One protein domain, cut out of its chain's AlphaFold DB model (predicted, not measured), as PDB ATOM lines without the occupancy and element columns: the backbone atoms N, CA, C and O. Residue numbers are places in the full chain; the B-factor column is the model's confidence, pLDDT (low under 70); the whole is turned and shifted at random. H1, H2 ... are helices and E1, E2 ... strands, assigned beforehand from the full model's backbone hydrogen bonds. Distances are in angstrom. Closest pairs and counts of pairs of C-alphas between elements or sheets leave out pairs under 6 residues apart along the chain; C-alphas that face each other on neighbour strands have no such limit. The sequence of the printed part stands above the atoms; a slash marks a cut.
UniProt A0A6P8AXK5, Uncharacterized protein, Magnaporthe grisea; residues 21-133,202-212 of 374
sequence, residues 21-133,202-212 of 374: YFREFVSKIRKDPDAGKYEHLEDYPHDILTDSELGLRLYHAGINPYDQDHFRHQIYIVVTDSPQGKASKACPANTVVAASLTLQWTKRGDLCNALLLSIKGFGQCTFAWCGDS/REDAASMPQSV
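Overview. This is residues 21 to 133 and 202 to 212 of the 374 residues of an uncharacterized protein of Magnaporthe grisea (UniProt A0A6P8AXK5). A strongly twisted sheet of five strands has two helices, H1 and H3, side by side over one face, running opposite ways. Little H4 is on the opposite face at the E5 edge, and H2, a single short turn, only grazes the sheet. The 124 printed residues hold four named helices and five named strands, in the order H1 H2 E1 E2 E3 E4 H3 E5 H4; the class is mixed, helices and strands. The sheet is mixed, in the order E1, E2, E3, E4, E5, with only E4 and E5 parallel. The whole is compact, with a radius of gyration of the C-alphas of 13.4 A and spans of 40 by 30 by 26 A.

Along the chain. The sheet's strands are E1, residues 46 to 51; E2, residues 56 to 63, 21.5 A long; E3, residues 73 to 79, 19.4 A; E4, residues 96 to 102, 16.3 A; and E5, residues 126 to 128. The helices are H3, residues 108 to 120, 18.5 A; H1, residues 21 to 31, 15.0 A; H2, residues 36 to 39; and H4, residues 202 to 207. H1 begins at C-alpha 21 (29.525, 48.096, -29.537), and H4 ends at C-alpha 207 (20.413, 31.674, -10.087).

Arrangement. E1 to E4 form a meander, each strand the antiparallel neighbour of the one before, in three hairpins. N 48 and O 58 are within hydrogen-bond range at 2.9 A between E1 and E2, N 59 and O 76 at 2.8 A between E2 and E3, and N 75 and O 100 at 2.9 A between E3 and E4. E4, H3 and E5 are a strand-helix-strand unit, two parallel neighbour strands with a helix between, its crossover left-handed; N 128 and O 101 are 2.8 A apart. H3 has a height over the sheet of 6.7 A, and H1, on the same face, 9.9 A. H1 and H3 touch at a shallow tilt of 10 degrees, opposite ways, the closest C-alphas being those of Val 26 and Cys 112, 6.0 A apart. H2 and H3 only just touch, with 3 pairs of C-alphas within 8 A, the closest Tyr 38 and Arg 108 at 5.7 A. H4 lies over E5 on the opposite face; the closest C-alphas are those of Thr 126 and Arg 202, 5.4 A apart. In H1, H3 and H4 every O i to N i+4 pair is within hydrogen-bond range; H2 is too short for such a pair, and its one O i to N i+3 pair is within range.

Size, cuts and confidence. The two C-alphas farthest apart, those of Pro 83 and Ser 133, are 42.0 A apart. Residues 134 to 201 are not printed, and C-alphas 133 and 202 are 19.7 A apart across the cut. The link E3 to E4, residues 80 to 95, is long. Mean pLDDT of the printed part is 80.7; it is under 70 at residues 35, 65 to 71, 104, 130 to 133 and 202 to 212.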
ATOM      1  N   TYR A  21      30.906  47.888 -29.098       88.94
ATOM      2  CA  TYR A  21      29.525  48.096 -29.537       88.94
ATOM      3  C   TYR A  21      28.510  47.915 -28.399       88.94
ATOM      4  O   TYR A  21      27.572  48.696 -28.300       88.94
ATOM      5  N   PHE A  22      28.725  46.974 -27.471       89.12
ATOM      6  CA  PHE A  22      27.826  46.814 -26.318       89.12
ATOM      7  C   PHE A  22      27.932  48.003 -25.349       89.12
ATOM      8  O   PHE A  22      26.926  48.493 -24.838       89.12
ATOM      9  N   ARG A  23      29.149  48.523 -25.130       89.25
ATOM     10  CA  ARG A  23      29.378  49.715 -24.290       89.25
ATOM     11  C   ARG A  23      28.879  50.995 -24.962       89.25
ATOM     12  O   ARG A  23      28.379  51.884 -24.280       89.25
ATOM     13  N   GLU A  24      28.998  51.083 -26.283       92.50
ATOM     14  CA  GLU A  24      28.450  52.159 -27.114       92.50
ATOM     15  C   GLU A  24      26.916  52.177 -27.039       92.50
ATOM     16  O   GLU A  24      26.337  53.228 -26.778       92.50
ATOM     17  N   PHE A  25      26.264  51.013 -27.130       93.38
ATOM     18  CA  PHE A  25      24.814  50.877 -26.974       93.38
ATOM     19  C   PHE A  25      24.333  51.283 -25.571       93.38
ATOM     20  O   PHE A  25      23.435  52.112 -25.449       93.38
ATOM     21  N   VAL A  26      24.993  50.830 -24.496       93.38
ATOM     22  CA  VAL A  26      24.676  51.316 -23.134       93.38
ATOM     23  C   VAL A  26      24.965  52.817 -22.974       93.38
ATOM     24  O   VAL A  26      24.262  53.518 -22.247       93.38
ATOM     25  N   SER A  27      25.953  53.358 -23.694       92.19
ATOM     26  CA  SER A  27      26.212  54.803 -23.715       92.19
ATOM     27  C   SER A  27      25.125  55.587 -24.457       92.19
ATOM     28  O   SER A  27      24.843  56.716 -24.058       92.19
ATOM     29  N   LYS A  28      24.497  55.002 -25.489       92.56
ATOM     30  CA  LYS A  28      23.296  55.542 -26.145       92.56
ATOM     31  C   LYS A  28      22.111  55.534 -25.172       92.56
ATOM     32  O   LYS A  28      21.589  56.610 -24.909       92.56
ATOM     33  N   ILE A  29      21.808  54.406 -24.515       92.81
ATOM     34  CA  ILE A  29      20.768  54.317 -23.460       92.81
ATOM     35  C   ILE A  29      20.978  55.399 -22.387       92.81
ATOM     36  O   ILE A  29      20.069  56.156 -22.057       92.81
ATOM     37  N   ARG A  30      22.201  55.546 -21.856       90.25
ATOM     38  CA  ARG A  30      22.497  56.538 -20.804       90.25
ATOM     39  C   ARG A  30      22.269  57.990 -21.252       90.25
ATOM     40  O   ARG A  30      21.972  58.829 -20.397       90.25
ATOM     41  N   LYS A  31      22.410  58.280 -22.549       90.31
ATOM     42  CA  LYS A  31      22.246  59.607 -23.170       90.31
ATOM     43  C   LYS A  31      20.877  59.834 -23.814       90.31
ATOM     44  O   LYS A  31      20.634  60.945 -24.275       90.31
ATOM     45  N   ASP A  32      20.013  58.825 -23.853       87.38
ATOM     46  CA  ASP A  32      18.669  58.931 -24.416       87.38
ATOM     47  C   ASP A  32      17.908  60.101 -23.748       87.38
ATOM     48  O   ASP A  32      18.001  60.262 -22.523       87.38
ATOM     49  N   PRO A  33      17.202  60.968 -24.492       81.50
ATOM     50  CA  PRO A  33      16.382  62.012 -23.880       81.50
ATOM     51  C   PRO A  33      15.222  61.448 -23.045       81.50
ATOM     52  O   PRO A  33      14.823  62.071 -22.063       81.50
ATOM     53  N   ASP A  34      14.700  60.266 -23.380       83.19
ATOM     54  CA  ASP A  34      13.508  59.695 -22.762       83.19
ATOM     55  C   ASP A  34      13.870  58.745 -21.612       83.19
ATOM     56  O   ASP A  34      14.040  57.541 -21.783       83.19
ATOM     57  N   ALA A  35      14.014  59.288 -20.401       69.94
ATOM     58  CA  ALA A  35      14.182  58.462 -19.204       69.94
ATOM     59  C   ALA A  35      12.949  57.588 -18.908       69.94
ATOM     60  O   ALA A  35      13.102  56.487 -18.381       69.94
ATOM     61  N   GLY A  36      11.747  58.040 -19.286       70.62
ATOM     62  CA  GLY A  36      10.482  57.395 -18.940       70.62
ATOM     63  C   GLY A  36      10.391  55.957 -19.444       70.62
ATOM     64  O   GLY A  36      10.018  55.077 -18.673       70.62
ATOM     65  N   LYS A  37      10.843  55.695 -20.677       79.50
ATOM     66  CA  LYS A  37      10.884  54.346 -21.283       79.50
ATOM     67  C   LYS A  37      11.647  53.287 -20.477       79.50
ATOM     68  O   LYS A  37      11.392  52.100 -20.644       79.50
ATOM     69  N   TYR A  38      12.593  53.693 -19.632       82.00
ATOM     70  CA  TYR A  38      13.428  52.776 -18.845       82.00
ATOM     71  C   TYR A  38      12.940  52.623 -17.399       82.00
ATOM     72  O   TYR A  38      13.232  51.620 -16.754       82.00
ATOM     73  N   GLU A  39      12.219  53.623 -16.889       78.44
ATOM     74  CA  GLU A  39      11.787  53.711 -15.488       78.44
ATOM     75  C   GLU A  39      10.300  53.323 -15.322       78.44
ATOM     76  O   GLU A  39       9.895  52.834 -14.264       78.44
ATOM     77  N   HIS A  40       9.496  53.468 -16.379       77.38
ATOM     78  CA  HIS A  40       8.075  53.112 -16.454       77.38
ATOM     79  C   HIS A  40       7.847  51.935 -17.409       77.38
ATOM     80  O   HIS A  40       7.172  52.059 -18.427       77.38
ATOM     81  N   LEU A  41       8.430  50.785 -17.069       79.69
ATOM     82  CA  LEU A  41       8.221  49.545 -17.810       79.69
ATOM     83  C   LEU A  41       6.767  49.073 -17.677       79.69
ATOM     84  O   LEU A  41       6.219  49.013 -16.572       79.69
ATOM     85  N   GLU A  42       6.169  48.728 -18.813       77.81
ATOM     86  CA  GLU A  42       4.890  48.022 -18.899       77.81
ATOM     87  C   GLU A  42       5.097  46.531 -18.594       77.81
ATOM     88  O   GLU A  42       6.171  45.998 -18.845       77.81
ATOM     89  N   ASP A  43       4.084  45.826 -18.083       78.75
ATOM     90  CA  ASP A  43       4.243  44.443 -17.591       78.75
ATOM     91  C   ASP A  43       4.432  43.385 -18.700       78.75
ATOM     92  O   ASP A  43       4.753  42.229 -18.410       78.75
ATOM     93  N   TYR A  44       4.243  43.764 -19.968       79.25
ATOM     94  CA  TYR A  44       4.252  42.864 -21.123       79.25
ATOM     95  C   TYR A  44       5.510  43.022 -22.003       79.25
ATOM     96  O   TYR A  44       6.194  44.049 -21.939       79.25
ATOM     97  N   PRO A  45       5.846  42.014 -22.830       86.25
ATOM     98  CA  PRO A  45       7.128  41.973 -23.525       86.25
ATOM     99  C   PRO A  45       7.175  42.904 -24.754       86.25
ATOM    100  O   PRO A  45       6.255  42.880 -25.572       86.25
ATOM    101  N   HIS A  46       8.234  43.711 -24.901       85.62
ATOM    102  CA  HIS A  46       8.402  44.700 -25.981       85.62
ATOM    103  C   HIS A  46       9.869  45.146 -26.183       85.62
ATOM    104  O   HIS A  46      10.698  45.057 -25.277       85.62
ATOM    105  N   ASP A  47      10.201  45.673 -27.367       89.94
ATOM    106  CA  ASP A  47      11.480  46.360 -27.614       89.94
ATOM    107  C   ASP A  47      11.437  47.779 -27.012       89.94
ATOM    108  O   ASP A  47      10.577  48.575 -27.379       89.94
ATOM    109  N   ILE A  48      12.372  48.117 -26.114       90.50
ATOM    110  CA  ILE A  48      12.493  49.470 -25.530       90.50
ATOM    111  C   ILE A  48      13.277  50.395 -26.473       90.50
ATOM    112  O   ILE A  48      12.910  51.550 -26.689       90.50
ATOM    113  N   LEU A  49      14.392  49.892 -27.011       92.06
ATOM    114  CA  LEU A  49      15.305  50.630 -27.884       92.06
ATOM    115  C   LEU A  49      15.960  49.667 -28.874       92.06
ATOM    116  O   LEU A  49      16.541  48.670 -28.453       92.06
ATOM    117  N   THR A  50      15.966  50.011 -30.160       91.44
ATOM    118  CA  THR A  50      16.634  49.228 -31.211       91.44
ATOM    119  C   THR A  50      17.613  50.107 -31.984       91.44
ATOM    120  O   THR A  50      17.290  51.224 -32.377       91.44
ATOM    121  N   ASP A  51      18.821  49.592 -32.206       91.81
ATOM    122  CA  ASP A  51      19.917  50.242 -32.922       91.81
ATOM    123  C   ASP A  51      20.366  49.344 -34.082       91.81
ATOM    124  O   ASP A  51      21.055  48.335 -33.902       91.81
ATOM    125  N   SER A  52      19.939  49.708 -35.291       89.31
ATOM    126  CA  SER A  52      20.203  48.959 -36.523       89.31
ATOM    127  C   SER A  52      21.672  49.004 -36.956       89.31
ATOM    128  O   SER A  52      22.162  48.015 -37.506       89.31
ATOM    129  N   GLU A  53      22.388  50.100 -36.669       90.25
ATOM    130  CA  GLU A  53      23.816  50.248 -36.976       90.25
ATOM    131  C   GLU A  53      24.683  49.357 -36.087       90.25
ATOM    132  O   GLU A  53      25.668  48.767 -36.538       90.25
ATOM    133  N   LEU A  54      24.358  49.290 -34.794       91.00
ATOM    134  CA  LEU A  54      25.046  48.406 -33.864       91.00
ATOM    135  C   LEU A  54      24.559  46.963 -33.994       91.00
ATOM    136  O   LEU A  54      25.334  46.066 -33.683       91.00
ATOM    137  N   GLY A  55      23.351  46.718 -34.505       91.06
ATOM    138  CA  GLY A  55      22.758  45.379 -34.554       91.06
ATOM    139  C   GLY A  55      22.340  44.902 -33.163       91.06
ATOM    140  O   GLY A  55      22.623  43.767 -32.782       91.06
ATOM    141  N   LEU A  56      21.759  45.800 -32.361       91.44
ATOM    142  CA  LEU A  56      21.431  45.564 -30.955       91.44
ATOM    143  C   LEU A  56      20.039  46.091 -30.617       91.44
ATOM    144  O   LEU A  56      19.614  47.121 -31.135       91.44
ATOM    145  N   ARG A  57      19.361  45.413 -29.692       92.88
ATOM    146  CA  ARG A  57      18.136  45.903 -29.054       92.88
ATOM    147  C   ARG A  57      18.185  45.731 -27.542       92.88
ATOM    148  O   ARG A  57      18.744  44.753 -27.046       92.88
ATOM    149  N   LEU A  58      17.590  46.681 -26.830       93.56
ATOM    150  CA  LEU A  58      17.224  46.572 -25.428       93.56
ATOM    151  C   LEU A  58      15.783  46.075 -25.390       93.56
ATOM    152  O   LEU A  58      14.872  46.762 -25.850       93.56
ATOM    153  N   TYR A  59      15.600  44.875 -24.869       91.69
ATOM    154  CA  TYR A  59      14.350  44.145 -24.923       91.69
ATOM    155  C   TYR A  59      13.808  43.899 -23.514       91.69
ATOM    156  O   TYR A  59      14.527  43.385 -22.655       91.69
ATOM    157  N   HIS A  60      12.547  44.252 -23.289       90.12
ATOM    158  CA  HIS A  60      11.797  43.905 -22.093       90.12
ATOM    159  C   HIS A  60      11.022  42.611 -22.330       90.12
ATOM    160  O   HIS A  60      10.237  42.522 -23.268       90.12
ATOM    161  N   ALA A  61      11.210  41.611 -21.474       86.62
ATOM    162  CA  ALA A  61      10.591  40.299 -21.632       86.62
ATOM    163  C   ALA A  61       9.341  40.068 -20.769       86.62
ATOM    164  O   ALA A  61       8.797  38.966 -20.774       86.62
ATOM    165  N   GLY A  62       8.868  41.092 -20.057       82.69
ATOM    166  CA  GLY A  62       7.803  40.963 -19.067       82.69
ATOM    167  C   GLY A  62       8.333  40.804 -17.641       82.69
ATOM    168  O   GLY A  62       9.538  40.848 -17.373       82.69
ATOM    169  N   ILE A  63       7.401  40.603 -16.713       78.94
ATOM    170  CA  ILE A  63       7.702  40.224 -15.328       78.94
ATOM    171  C   ILE A  63       8.252  38.790 -15.296       78.94
ATOM    172  O   ILE A  63       7.679  37.888 -15.908       78.94
ATOM    173  N   ASN A  64       9.313  38.562 -14.518       77.81
ATOM    174  CA  ASN A  64       9.881  37.237 -14.294       77.81
ATOM    175  C   ASN A  64       8.814  36.261 -13.750       77.81
ATOM    176  O   ASN A  64       8.303  36.486 -12.647       77.81
ATOM    177  N   PRO A  65       8.495  35.153 -14.450       66.25
ATOM    178  CA  PRO A  65       7.469  34.212 -14.003       66.25
ATOM    179  C   PRO A  65       7.802  33.515 -12.677       66.25
ATOM    180  O   PRO A  65       6.889  33.109 -11.966       66.25
ATOM    181  N   TYR A  66       9.082  33.425 -12.308       63.44
ATOM    182  CA  TYR A  66       9.536  32.829 -11.046       63.44
ATOM    183  C   TYR A  66       9.582  33.833  -9.887       63.44
ATOM    184  O   TYR A  66       9.947  33.470  -8.774       63.44
ATOM    185  N   ASP A  67       9.226  35.094 -10.146       64.38
ATOM    186  CA  ASP A  67       9.350  36.194  -9.189       64.38
ATOM    187  C   ASP A  67       8.230  37.245  -9.361       64.38
ATOM    188  O   ASP A  67       8.400  38.442  -9.113       64.38
ATOM    189  N   GLN A  68       7.046  36.787  -9.793       61.47
ATOM    190  CA  GLN A  68       5.874  37.634 -10.058       61.47
ATOM    191  C   GLN A  68       5.409  38.416  -8.823       61.47
ATOM    192  O   GLN A  68       4.902  39.529  -8.947       61.47
ATOM    193  N   ASP A  69       5.618  37.872  -7.621       57.12
ATOM    194  CA  ASP A  69       5.315  38.566  -6.369       57.12
ATOM    195  C   ASP A  69       6.130  39.854  -6.178       57.12
ATOM    196  O   ASP A  69       5.696  40.759  -5.463       57.12
ATOM    197  N   HIS A  70       7.274  39.986  -6.845       61.75
ATOM    198  CA  HIS A  70       8.162  41.138  -6.726       61.75
ATOM    199  C   HIS A  70       8.138  42.068  -7.944       61.75
ATOM    200  O   HIS A  70       8.824  43.089  -7.920       61.75
ATOM    201  N   PHE A  71       7.333  41.761  -8.974       65.31
ATOM    202  CA  PHE A  71       7.260  42.524 -10.233       65.31
ATOM    203  C   PHE A  71       8.652  42.824 -10.818       65.31
ATOM    204  O   PHE A  71       8.914  43.918 -11.319       65.31
ATOM    205  N   ARG A  72       9.590  41.869 -10.718       78.19
ATOM    206  CA  ARG A  72      10.923  42.044 -11.301       78.19
ATOM    207  C   ARG A  72      10.833  41.859 -12.812       78.19
ATOM    208  O   ARG A  72      10.638  40.750 -13.301       78.19
ATOM    209  N   HIS A  73      10.978  42.957 -13.539       84.94
ATOM    210  CA  HIS A  73      11.010  42.993 -14.994       84.94
ATOM    211  C   HIS A  73      12.324  42.386 -15.506       84.94
ATOM    212  O   HIS A  73      13.398  42.663 -14.961       84.94
ATOM    213  N   GLN A  74      12.244  41.573 -16.558       88.50
ATOM    214  CA  GLN A  74      13.400  40.975 -17.226       88.50
ATOM    215  C   GLN A  74      13.820  41.830 -18.423       88.50
ATOM    216  O   GLN A  74      13.036  42.074 -19.339       88.50
ATOM    217  N   ILE A  75      15.067  42.304 -18.402       92.25
ATOM    218  CA  ILE A  75      15.657  43.170 -19.425       92.25
ATOM    219  C   ILE A  75      16.858  42.470 -20.053       92.25
ATOM    220  O   ILE A  75      17.767  42.021 -19.352       92.25
ATOM    221  N   TYR A  76      16.903  42.448 -21.380       92.31
ATOM    222  CA  TYR A  76      17.983  41.850 -22.154       92.31
ATOM    223  C   TYR A  76      18.591  42.853 -23.127       92.31
ATOM    224  O   TYR A  76      17.878  43.651 -23.731       92.31
ATOM    225  N   ILE A  77      19.904  42.769 -23.348       92.31
ATOM    226  CA  ILE A  77      20.504  43.272 -24.589       92.31
ATOM    227  C   ILE A  77      20.651  42.074 -25.521       92.31
ATOM    228  O   ILE A  77      21.319  41.096 -25.177       92.31
ATOM    229  N   VAL A  78      20.026  42.162 -26.692       89.75
ATOM    230  CA  VAL A  78      19.950  41.081 -27.678       89.75
ATOM    231  C   VAL A  78      20.549  41.554 -28.998       89.75
ATOM    232  O   VAL A  78      20.290  42.673 -29.441       89.75
ATOM    233  N   VAL A  79      21.339  40.696 -29.638       87.44
ATOM    234  CA  VAL A  79      21.862  40.928 -30.991       87.44
ATOM    235  C   VAL A  79      20.725  40.776 -31.994       87.44
ATOM    236  O   VAL A  79      20.071  39.734 -32.032       87.44
ATOM    237  N   THR A  80      20.459  41.805 -32.793       87.75
ATOM    238  CA  THR A  80      19.417  41.745 -33.824       87.75
ATOM    239  C   THR A  80      19.937  41.075 -35.089       87.75
ATOM    240  O   THR A  80      21.138  41.099 -35.383       87.75
ATOM    241  N   ASP A  81      19.021  40.484 -35.856       82.56
ATOM    242  CA  ASP A  81      19.319  40.086 -37.226       82.56
ATOM    243  C   ASP A  81      19.370  41.348 -38.101       82.56
ATOM    244  O   ASP A  81      18.351  41.923 -38.481       82.56
ATOM    245  N   SER A  82      20.583  41.861 -38.303       80.62
ATOM    246  CA  SER A  82      20.863  43.061 -39.086       80.62
ATOM    247  C   SER A  82      22.109  42.803 -39.931       80.62
ATOM    248  O   SER A  82      23.214  42.772 -39.380       80.62
ATOM    249  N   PRO A  83      21.994  42.683 -41.268       75.75
ATOM    250  CA  PRO A  83      23.148  42.491 -42.154       75.75
ATOM    251  C   PRO A  83      24.189  43.622 -42.064       75.75
ATOM    252  O   PRO A  83      25.369  43.434 -42.370       75.75
ATOM    253  N   GLN A  84      23.755  44.812 -41.641       80.56
ATOM    254  CA  GLN A  84      24.606  45.987 -41.442       80.56
ATOM    255  C   GLN A  84      25.110  46.122 -39.992       80.56
ATOM    256  O   GLN A  84      26.075  46.851 -39.749       80.56
ATOM    257  N   GLY A  85      24.509  45.391 -39.048       83.56
ATOM    258  CA  GLY A  85      24.769  45.472 -37.615       83.56
ATOM    259  C   GLY A  85      26.206  45.116 -37.244       83.56
ATOM    260  O   GLY A  85      26.696  44.020 -37.520       83.56
ATOM    261  N   LYS A  86      26.904  46.040 -36.577       85.81
ATOM    262  CA  LYS A  86      28.307  45.847 -36.165       85.81
ATOM    263  C   LYS A  86      28.485  44.689 -35.165       85.81
ATOM    264  O   LYS A  86      29.516  44.021 -35.207       85.81
ATOM    265  N   ALA A  87      27.503  44.432 -34.296       82.12
ATOM    266  CA  ALA A  87      27.497  43.317 -33.346       82.12
ATOM    267  C   ALA A  87      27.134  41.975 -34.001       82.12
ATOM    268  O   ALA A  87      27.742  40.964 -33.659       82.12
ATOM    269  N   SER A  88      26.226  41.972 -34.981       75.00
ATOM    270  CA  SER A  88      25.780  40.780 -35.726       75.00
ATOM    271  C   SER A  88      26.902  40.128 -36.557       75.00
ATOM    272  O   SER A  88      26.799  38.976 -36.960       75.00
ATOM    273  N   LYS A  89      28.017  40.844 -36.779       75.94
ATOM    274  CA  LYS A  89      29.259  40.312 -37.380       75.94
ATOM    275  C   LYS A  89      30.172  39.580 -36.390       75.94
ATOM    276  O   LYS A  89      31.110  38.918 -36.817       75.94
ATOM    277  N   ALA A  90      29.950  39.756 -35.088       73.56
ATOM    278  CA  ALA A  90      30.719  39.107 -34.026       73.56
ATOM    279  C   ALA A  90      29.907  37.989 -33.357       73.56
ATOM    280  O   ALA A  90      30.433  36.904 -33.122       73.56
ATOM    281  N   CYS A  91      28.632  38.250 -33.067       74.25
ATOM    282  CA  CYS A  91      27.712  37.329 -32.409       74.25
ATOM    283  C   CYS A  91      26.592  36.889 -33.365       74.25
ATOM    284  O   CYS A  91      26.103  37.730 -34.122       74.25
ATOM    285  N   PRO A  92      26.095  35.642 -33.269       79.31
ATOM    286  CA  PRO A  92      24.863  35.233 -33.939       79.31
ATOM    287  C   PRO A  92      23.662  36.105 -33.544       79.31
ATOM    288  O   PRO A  92      23.566  36.570 -32.402       79.31
ATOM    289  N   ALA A  93      22.712  36.279 -34.463       81.69
ATOM    290  CA  ALA A  93      21.428  36.914 -34.176       81.69
ATOM    291  C   ALA A  93      20.680  36.209 -33.026       81.69
ATOM    292  O   ALA A  93      20.830  35.009 -32.804       81.69
ATOM    293  N   ASN A  94      19.866  36.970 -32.294       80.81
ATOM    294  CA  ASN A  94      19.139  36.562 -31.086       80.81
ATOM    295  C   ASN A  94      20.015  36.133 -29.889       80.81
ATOM    296  O   ASN A  94      19.482  35.692 -28.870       80.81
ATOM    297  N   THR A  95      21.337  36.332 -29.947       82.81
ATOM    298  CA  THR A  95      22.225  36.116 -28.794       82.81
ATOM    299  C   THR A  95      21.958  37.164 -27.708       82.81
ATOM    300  O   THR A  95      22.049  38.366 -27.970       82.81
ATOM    301  N   VAL A  96      21.679  36.717 -26.479       85.69
ATOM    302  CA  VAL A  96      21.647  37.573 -25.282       85.69
ATOM    303  C   VAL A  96      23.084  37.890 -24.864       85.69
ATOM    304  O   VAL A  96      23.854  36.987 -24.553       85.69
ATOM    305  N   VAL A  97      23.452  39.173 -24.849       86.44
ATOM    306  CA  VAL A  97      24.799  39.643 -24.451       86.44
ATOM    307  C   VAL A  97      24.816  40.325 -23.080       86.44
ATOM    308  O   VAL A  97      25.882  40.540 -22.504       86.44
ATOM    309  N   ALA A  98      23.637  40.658 -22.554       88.94
ATOM    310  CA  ALA A  98      23.429  41.137 -21.194       88.94
ATOM    311  C   ALA A  98      22.028  40.737 -20.722       88.94
ATOM    312  O   ALA A  98      21.079  40.822 -21.502       88.94
ATOM    313  N   ALA A  99      21.897  40.380 -19.449       90.19
ATOM    314  CA  ALA A  99      20.632  40.115 -18.780       90.19
ATOM    315  C   ALA A  99      20.590  40.872 -17.448       90.19
ATOM    316  O   ALA A  99      21.537  40.818 -16.661       90.19
ATOM    317  N   SER A 100      19.486  41.564 -17.178       90.00
ATOM    318  CA  SER A 100      19.255  42.247 -15.911       90.00
ATOM    319  C   SER A 100      17.828  42.037 -15.430       90.00
ATOM    320  O   SER A 100      16.876  42.218 -16.184       90.00
ATOM    321  N   LEU A 101      17.681  41.739 -14.144       86.88
ATOM    322  CA  LEU A 101      16.436  41.962 -13.420       86.88
ATOM    323  C   LEU A 101      16.375  43.430 -13.000       86.88
ATOM    324  O   LEU A 101      17.394  44.008 -12.617       86.88
ATOM    325  N   THR A 102      15.196  44.037 -13.061       82.69
ATOM    326  CA  THR A 102      14.971  45.407 -12.592       82.69
ATOM    327  C   THR A 102      13.618  45.537 -11.907       82.69
ATOM    328  O   THR A 102      12.682  44.799 -12.202       82.69
ATOM    329  N   LEU A 103      13.512  46.483 -10.979       75.31
ATOM    330  CA  LEU A 103      12.236  46.890 -10.403       75.31
ATOM    331  C   LEU A 103      11.602  47.980 -11.272       75.31
ATOM    332  O   LEU A 103      12.297  48.696 -12.002       75.31
ATOM    333  N   GLN A 104      10.290  48.158 -11.130       68.69
ATOM    334  CA  GLN A 104       9.625  49.363 -11.615       68.69
ATOM    335  C   GLN A 104      10.231  50.602 -10.923       68.69
ATOM    336  O   GLN A 104      10.508  50.592  -9.718       68.69
ATOM    337  N   TRP A 105      10.456  51.674 -11.686       70.69
ATOM    338  CA  TRP A 105      11.106  52.917 -11.243       70.69
ATOM    339  C   TRP A 105      12.572  52.769 -10.784       70.69
ATOM    340  O   TRP A 105      13.078  53.621 -10.045       70.69
ATOM    341  N   THR A 106      13.281  51.712 -11.197       77.31
ATOM    342  CA  THR A 106      14.753  51.725 -11.173       77.31
ATOM    343  C   THR A 106      15.244  52.797 -12.140       77.31
ATOM    344  O   THR A 106      14.861  52.787 -13.305       77.31
ATOM    345  N   LYS A 107      16.115  53.702 -11.677       82.88
ATOM    346  CA  LYS A 107      16.636  54.791 -12.508       82.88
ATOM    347  C   LYS A 107      17.415  54.252 -13.707       82.88
ATOM    348  O   LYS A 107      18.201  53.310 -13.576       82.88
ATOM    349  N   ARG A 108      17.336  54.945 -14.844       88.31
ATOM    350  CA  ARG A 108      18.078  54.598 -16.073       88.31
ATOM    351  C   ARG A 108      19.586  54.424 -15.848       88.31
ATOM    352  O   ARG A 108      20.210  53.556 -16.452       88.31
ATOM    353  N   GLY A 109      20.185  55.248 -14.984       87.69
ATOM    354  CA  GLY A 109      21.611  55.159 -14.647       87.69
ATOM    355  C   GLY A 109      21.995  53.826 -14.001       87.69
ATOM    356  O   GLY A 109      23.025  53.250 -14.350       87.69
ATOM    357  N   ASP A 110      21.138  53.309 -13.124       85.44
ATOM    358  CA  ASP A 110      21.351  52.061 -12.396       85.44
ATOM    359  C   ASP A 110      21.122  50.833 -13.286       85.44
ATOM    360  O   ASP A 110      21.919  49.894 -13.254       85.44
ATOM    361  N   LEU A 111      20.122  50.885 -14.176       90.12
ATOM    362  CA  LEU A 111      19.943  49.892 -15.240       90.12
ATOM    363  C   LEU A 111      21.186  49.809 -16.143       90.12
ATOM    364  O   LEU A 111      21.711  48.721 -16.375       90.12
ATOM    365  N   CYS A 112      21.722  50.947 -16.592       92.12
ATOM    366  CA  CYS A 112      22.967  50.985 -17.365       92.12
ATOM    367  C   CYS A 112      24.159  50.375 -16.609       92.12
ATOM    368  O   CYS A 112      24.974  49.674 -17.212       92.12
ATOM    369  N   ASN A 113      24.276  50.621 -15.300       90.25
ATOM    370  CA  ASN A 113      25.343  50.051 -14.475       90.25
ATOM    371  C   ASN A 113      25.221  48.521 -14.375       90.25
ATOM    372  O   ASN A 113      26.212  47.820 -14.586       90.25
ATOM    373  N   ALA A 114      24.015  47.999 -14.126       89.38
ATOM    374  CA  ALA A 114      23.748  46.562 -14.080       89.38
ATOM    375  C   ALA A 114      24.039  45.883 -15.428       89.38
ATOM    376  O   ALA A 114      24.818  44.935 -15.485       89.38
ATOM    377  N   LEU A 115      23.552  46.445 -16.540       91.88
ATOM    378  CA  LEU A 115      23.837  45.933 -17.885       91.88
ATOM    379  C   LEU A 115      25.348  45.875 -18.178       91.88
ATOM    380  O   LEU A 115      25.829  44.882 -18.721       91.88
ATOM    381  N   LEU A 116      26.137  46.873 -17.758       91.12
ATOM    382  CA  LEU A 116      27.602  46.831 -17.883       91.12
ATOM    383  C   LEU A 116      28.257  45.753 -17.002       91.12
ATOM    384  O   LEU A 116      29.265  45.170 -17.410       91.12
ATOM    385  N   LEU A 117      27.712  45.475 -15.814       87.38
ATOM    386  CA  LEU A 117      28.162  44.381 -14.944       87.38
ATOM    387  C   LEU A 117      27.795  42.998 -15.507       87.38
ATOM    388  O   LEU A 117      28.577  42.058 -15.333       87.38
ATOM    389  N   SER A 118      26.665  42.882 -16.208       87.00
ATOM    390  CA  SER A 118      26.255  41.670 -16.926       87.00
ATOM    391  C   SER A 118      27.140  41.421 -18.151       87.00
ATOM    392  O   SER A 118      27.684  40.328 -18.296       87.00
ATOM    393  N   ILE A 119      27.426  42.453 -18.961       86.94
ATOM    394  CA  ILE A 119      28.363  42.363 -20.099       86.94
ATOM    395  C   ILE A 119      29.750  41.913 -19.622       86.94
ATOM    396  O   ILE A 119      30.311  40.971 -20.175       86.94
ATOM    397  N   LYS A 120      30.301  42.535 -18.566       85.56
ATOM    398  CA  LYS A 120      31.562  42.091 -17.930       85.56
ATOM    399  C   LYS A 120      31.479  40.658 -17.389       85.56
ATOM    400  O   LYS A 120      32.495  39.981 -17.298       85.56
ATOM    401  N   GLY A 121      30.276  40.226 -17.027       78.12
ATOM    402  CA  GLY A 121      29.925  38.896 -16.552       78.12
ATOM    403  C   GLY A 121      29.617  37.863 -17.623       78.12
ATOM    404  O   GLY A 121      29.035  36.845 -17.270       78.12
ATOM    405  N   PHE A 122      29.944  38.104 -18.897       80.00
ATOM    406  CA  PHE A 122      29.620  37.186 -19.999       80.00
ATOM    407  C   PHE A 122      28.110  36.889 -20.120       80.00
ATOM    408  O   PHE A 122      27.714  35.772 -20.436       80.00
ATOM    409  N   GLY A 123      27.261  37.883 -19.842       77.12
ATOM    410  CA  GLY A 123      25.802  37.745 -19.888       77.12
ATOM    411  C   GLY A 123      25.166  37.182 -18.611       77.12
ATOM    412  O   GLY A 123      23.943  37.067 -18.568       77.12
ATOM    413  N   GLN A 124      25.947  36.884 -17.560       81.31
ATOM    414  CA  GLN A 124      25.406  36.556 -16.231       81.31
ATOM    415  C   GLN A 124      24.373  37.600 -15.795       81.31
ATOM    416  O   GLN A 124      24.593  38.803 -15.969       81.31
ATOM    417  N   CYS A 125      23.257  37.137 -15.229       83.12
ATOM    418  CA  CYS A 125      22.201  38.034 -14.788       83.12
ATOM    419  C   CYS A 125      22.704  38.963 -13.679       83.12
ATOM    420  O   CYS A 125      23.473  38.559 -12.807       83.12
ATOM    421  N   THR A 126      22.262  40.212 -13.711       84.25
ATOM    422  CA  THR A 126      22.534  41.200 -12.662       84.25
ATOM    423  C   THR A 126      21.243  41.831 -12.172       84.25
ATOM    424  O   THR A 126      20.234  41.812 -12.871       84.25
ATOM    425  N   PHE A 127      21.276  42.451 -10.997       83.00
ATOM    426  CA  PHE A 127      20.148  43.217 -10.484       83.00
ATOM    427  C   PHE A 127      20.390  44.726 -10.629       83.00
ATOM    428  O   PHE A 127      21.397  45.260 -10.162       83.00
ATOM    429  N   ALA A 128      19.459  45.419 -11.283       82.00
ATOM    430  CA  ALA A 128      19.456  46.868 -11.421       82.00
ATOM    431  C   ALA A 128      18.767  47.508 -10.209       82.00
ATOM    432  O   ALA A 128      17.540  47.633 -10.145       82.00
ATOM    433  N   TRP A 129      19.583  47.905  -9.232       70.62
ATOM    434  CA  TRP A 129      19.142  48.531  -7.989       70.62
ATOM    435  C   TRP A 129      19.344  50.049  -8.012       70.62
ATOM    436  O   TRP A 129      20.431  50.520  -8.330       70.62
ATOM    437  N   CYS A 130      18.323  50.811  -7.613       60.25
ATOM    438  CA  CYS A 130      18.402  52.268  -7.479       60.25
ATOM    439  C   CYS A 130      19.310  52.684  -6.303       60.25
ATOM    440  O   CYS A 130      18.810  52.908  -5.196       60.25
ATOM    441  N   GLY A 131      20.618  52.816  -6.547       47.41
ATOM    442  CA  GLY A 131      21.611  53.055  -5.495       47.41
ATOM    443  C   GLY A 131      21.479  54.412  -4.807       47.41
ATOM    444  O   GLY A 131      21.506  54.502  -3.581       47.41
ATOM    445  N   ASP A 132      21.207  55.460  -5.585       42.94
ATOM    446  CA  ASP A 132      21.047  56.825  -5.073       42.94
ATOM    447  C   ASP A 132      19.604  57.112  -4.635       42.94
ATOM    448  O   ASP A 132      18.977  58.096  -5.050       42.94
ATOM    449  N   SER A 133      19.041  56.231  -3.809       39.28
ATOM    450  CA  SER A 133      17.927  56.603  -2.944       39.28
ATOM    451  C   SER A 133      18.460  56.769  -1.519       39.28
ATOM    452  O   SER A 133      18.751  55.761  -0.879       39.28
ATOM    453  N   ARG A 202      24.433  39.306  -6.866       61.25
ATOM    454  CA  ARG A 202      24.641  38.907  -8.261       61.25
ATOM    455  C   ARG A 202      24.452  37.402  -8.426       61.25
ATOM    456  O   ARG A 202      24.016  36.957  -9.482       61.25
ATOM    457  N   GLU A 203      24.804  36.647  -7.403       66.12
ATOM    458  CA  GLU A 203      24.797  35.199  -7.337       66.12
ATOM    459  C   GLU A 203      23.348  34.685  -7.285       66.12
ATOM    460  O   GLU A 203      22.952  33.888  -8.140       66.12
ATOM    461  N   ASP A 204      22.524  35.252  -6.400       66.75
ATOM    462  CA  ASP A 204      21.076  35.055  -6.342       66.75
ATOM    463  C   ASP A 204      20.421  35.451  -7.670       66.75
ATOM    464  O   ASP A 204      19.689  34.655  -8.263       66.75
ATOM    465  N   ALA A 205      20.713  36.649  -8.197       68.25
ATOM    466  CA  ALA A 205      20.152  37.112  -9.469       68.25
ATOM    467  C   ALA A 205      20.525  36.198 -10.650       68.25
ATOM    468  O   ALA A 205      19.699  35.973 -11.535       68.25
ATOM    469  N   ALA A 206      21.745  35.652 -10.672       68.00
ATOM    470  CA  ALA A 206      22.204  34.705 -11.686       68.00
ATOM    471  C   ALA A 206      21.580  33.307 -11.539       68.00
ATOM    472  O   ALA A 206      21.490  32.591 -12.537       68.00
ATOM    473  N   SER A 207      21.134  32.929 -10.336       68.81
ATOM    474  CA  SER A 207      20.413  31.674 -10.087       68.81
ATOM    475  C   SER A 207      18.943  31.710 -10.530       68.81
ATOM    476  O   SER A 207      18.344  30.660 -10.769       68.81
ATOM    477  N   MET A 208      18.349  32.905 -10.665       66.38
ATOM    478  CA  MET A 208      16.940  33.049 -11.035       66.38
ATOM    479  C   MET A 208      16.683  32.607 -12.482       66.38
ATOM    480  O   MET A 208      17.372  33.074 -13.397       66.38
ATOM    481  N   PRO A 209      15.657  31.772 -12.740       65.88
ATOM    482  CA  PRO A 209      15.351  31.361 -14.099       65.88
ATOM    483  C   PRO A 209      14.876  32.546 -14.947       65.88
ATOM    484  O   PRO A 209      14.227  33.483 -14.469       65.88
ATOM    485  N   GLN A 210      15.208  32.492 -16.232       66.62
ATOM    486  CA  GLN A 210      14.984  33.570 -17.188       66.62
ATOM    487  C   GLN A 210      13.819  33.258 -18.130       66.62
ATOM    488  O   GLN A 210      13.651  32.113 -18.547       66.62
ATOM    489  N   SER A 211      13.022  34.271 -18.493       63.88
ATOM    490  CA  SER A 211      12.049  34.144 -19.580       63.88
ATOM    491  C   SER A 211      12.761  33.788 -20.882       63.88
ATOM    492  O   SER A 211      13.768  34.410 -21.232       63.88
ATOM    493  N   VAL A 212      12.199  32.857 -21.647       62.03
ATOM    494  CA  VAL A 212      12.616  32.665 -23.038       62.03
ATOM    495  C   VAL A 212      12.238  33.932 -23.809       62.03
ATOM    496  O   VAL A 212      11.086  34.366 -23.739       62.03
TER     497      VAL A 212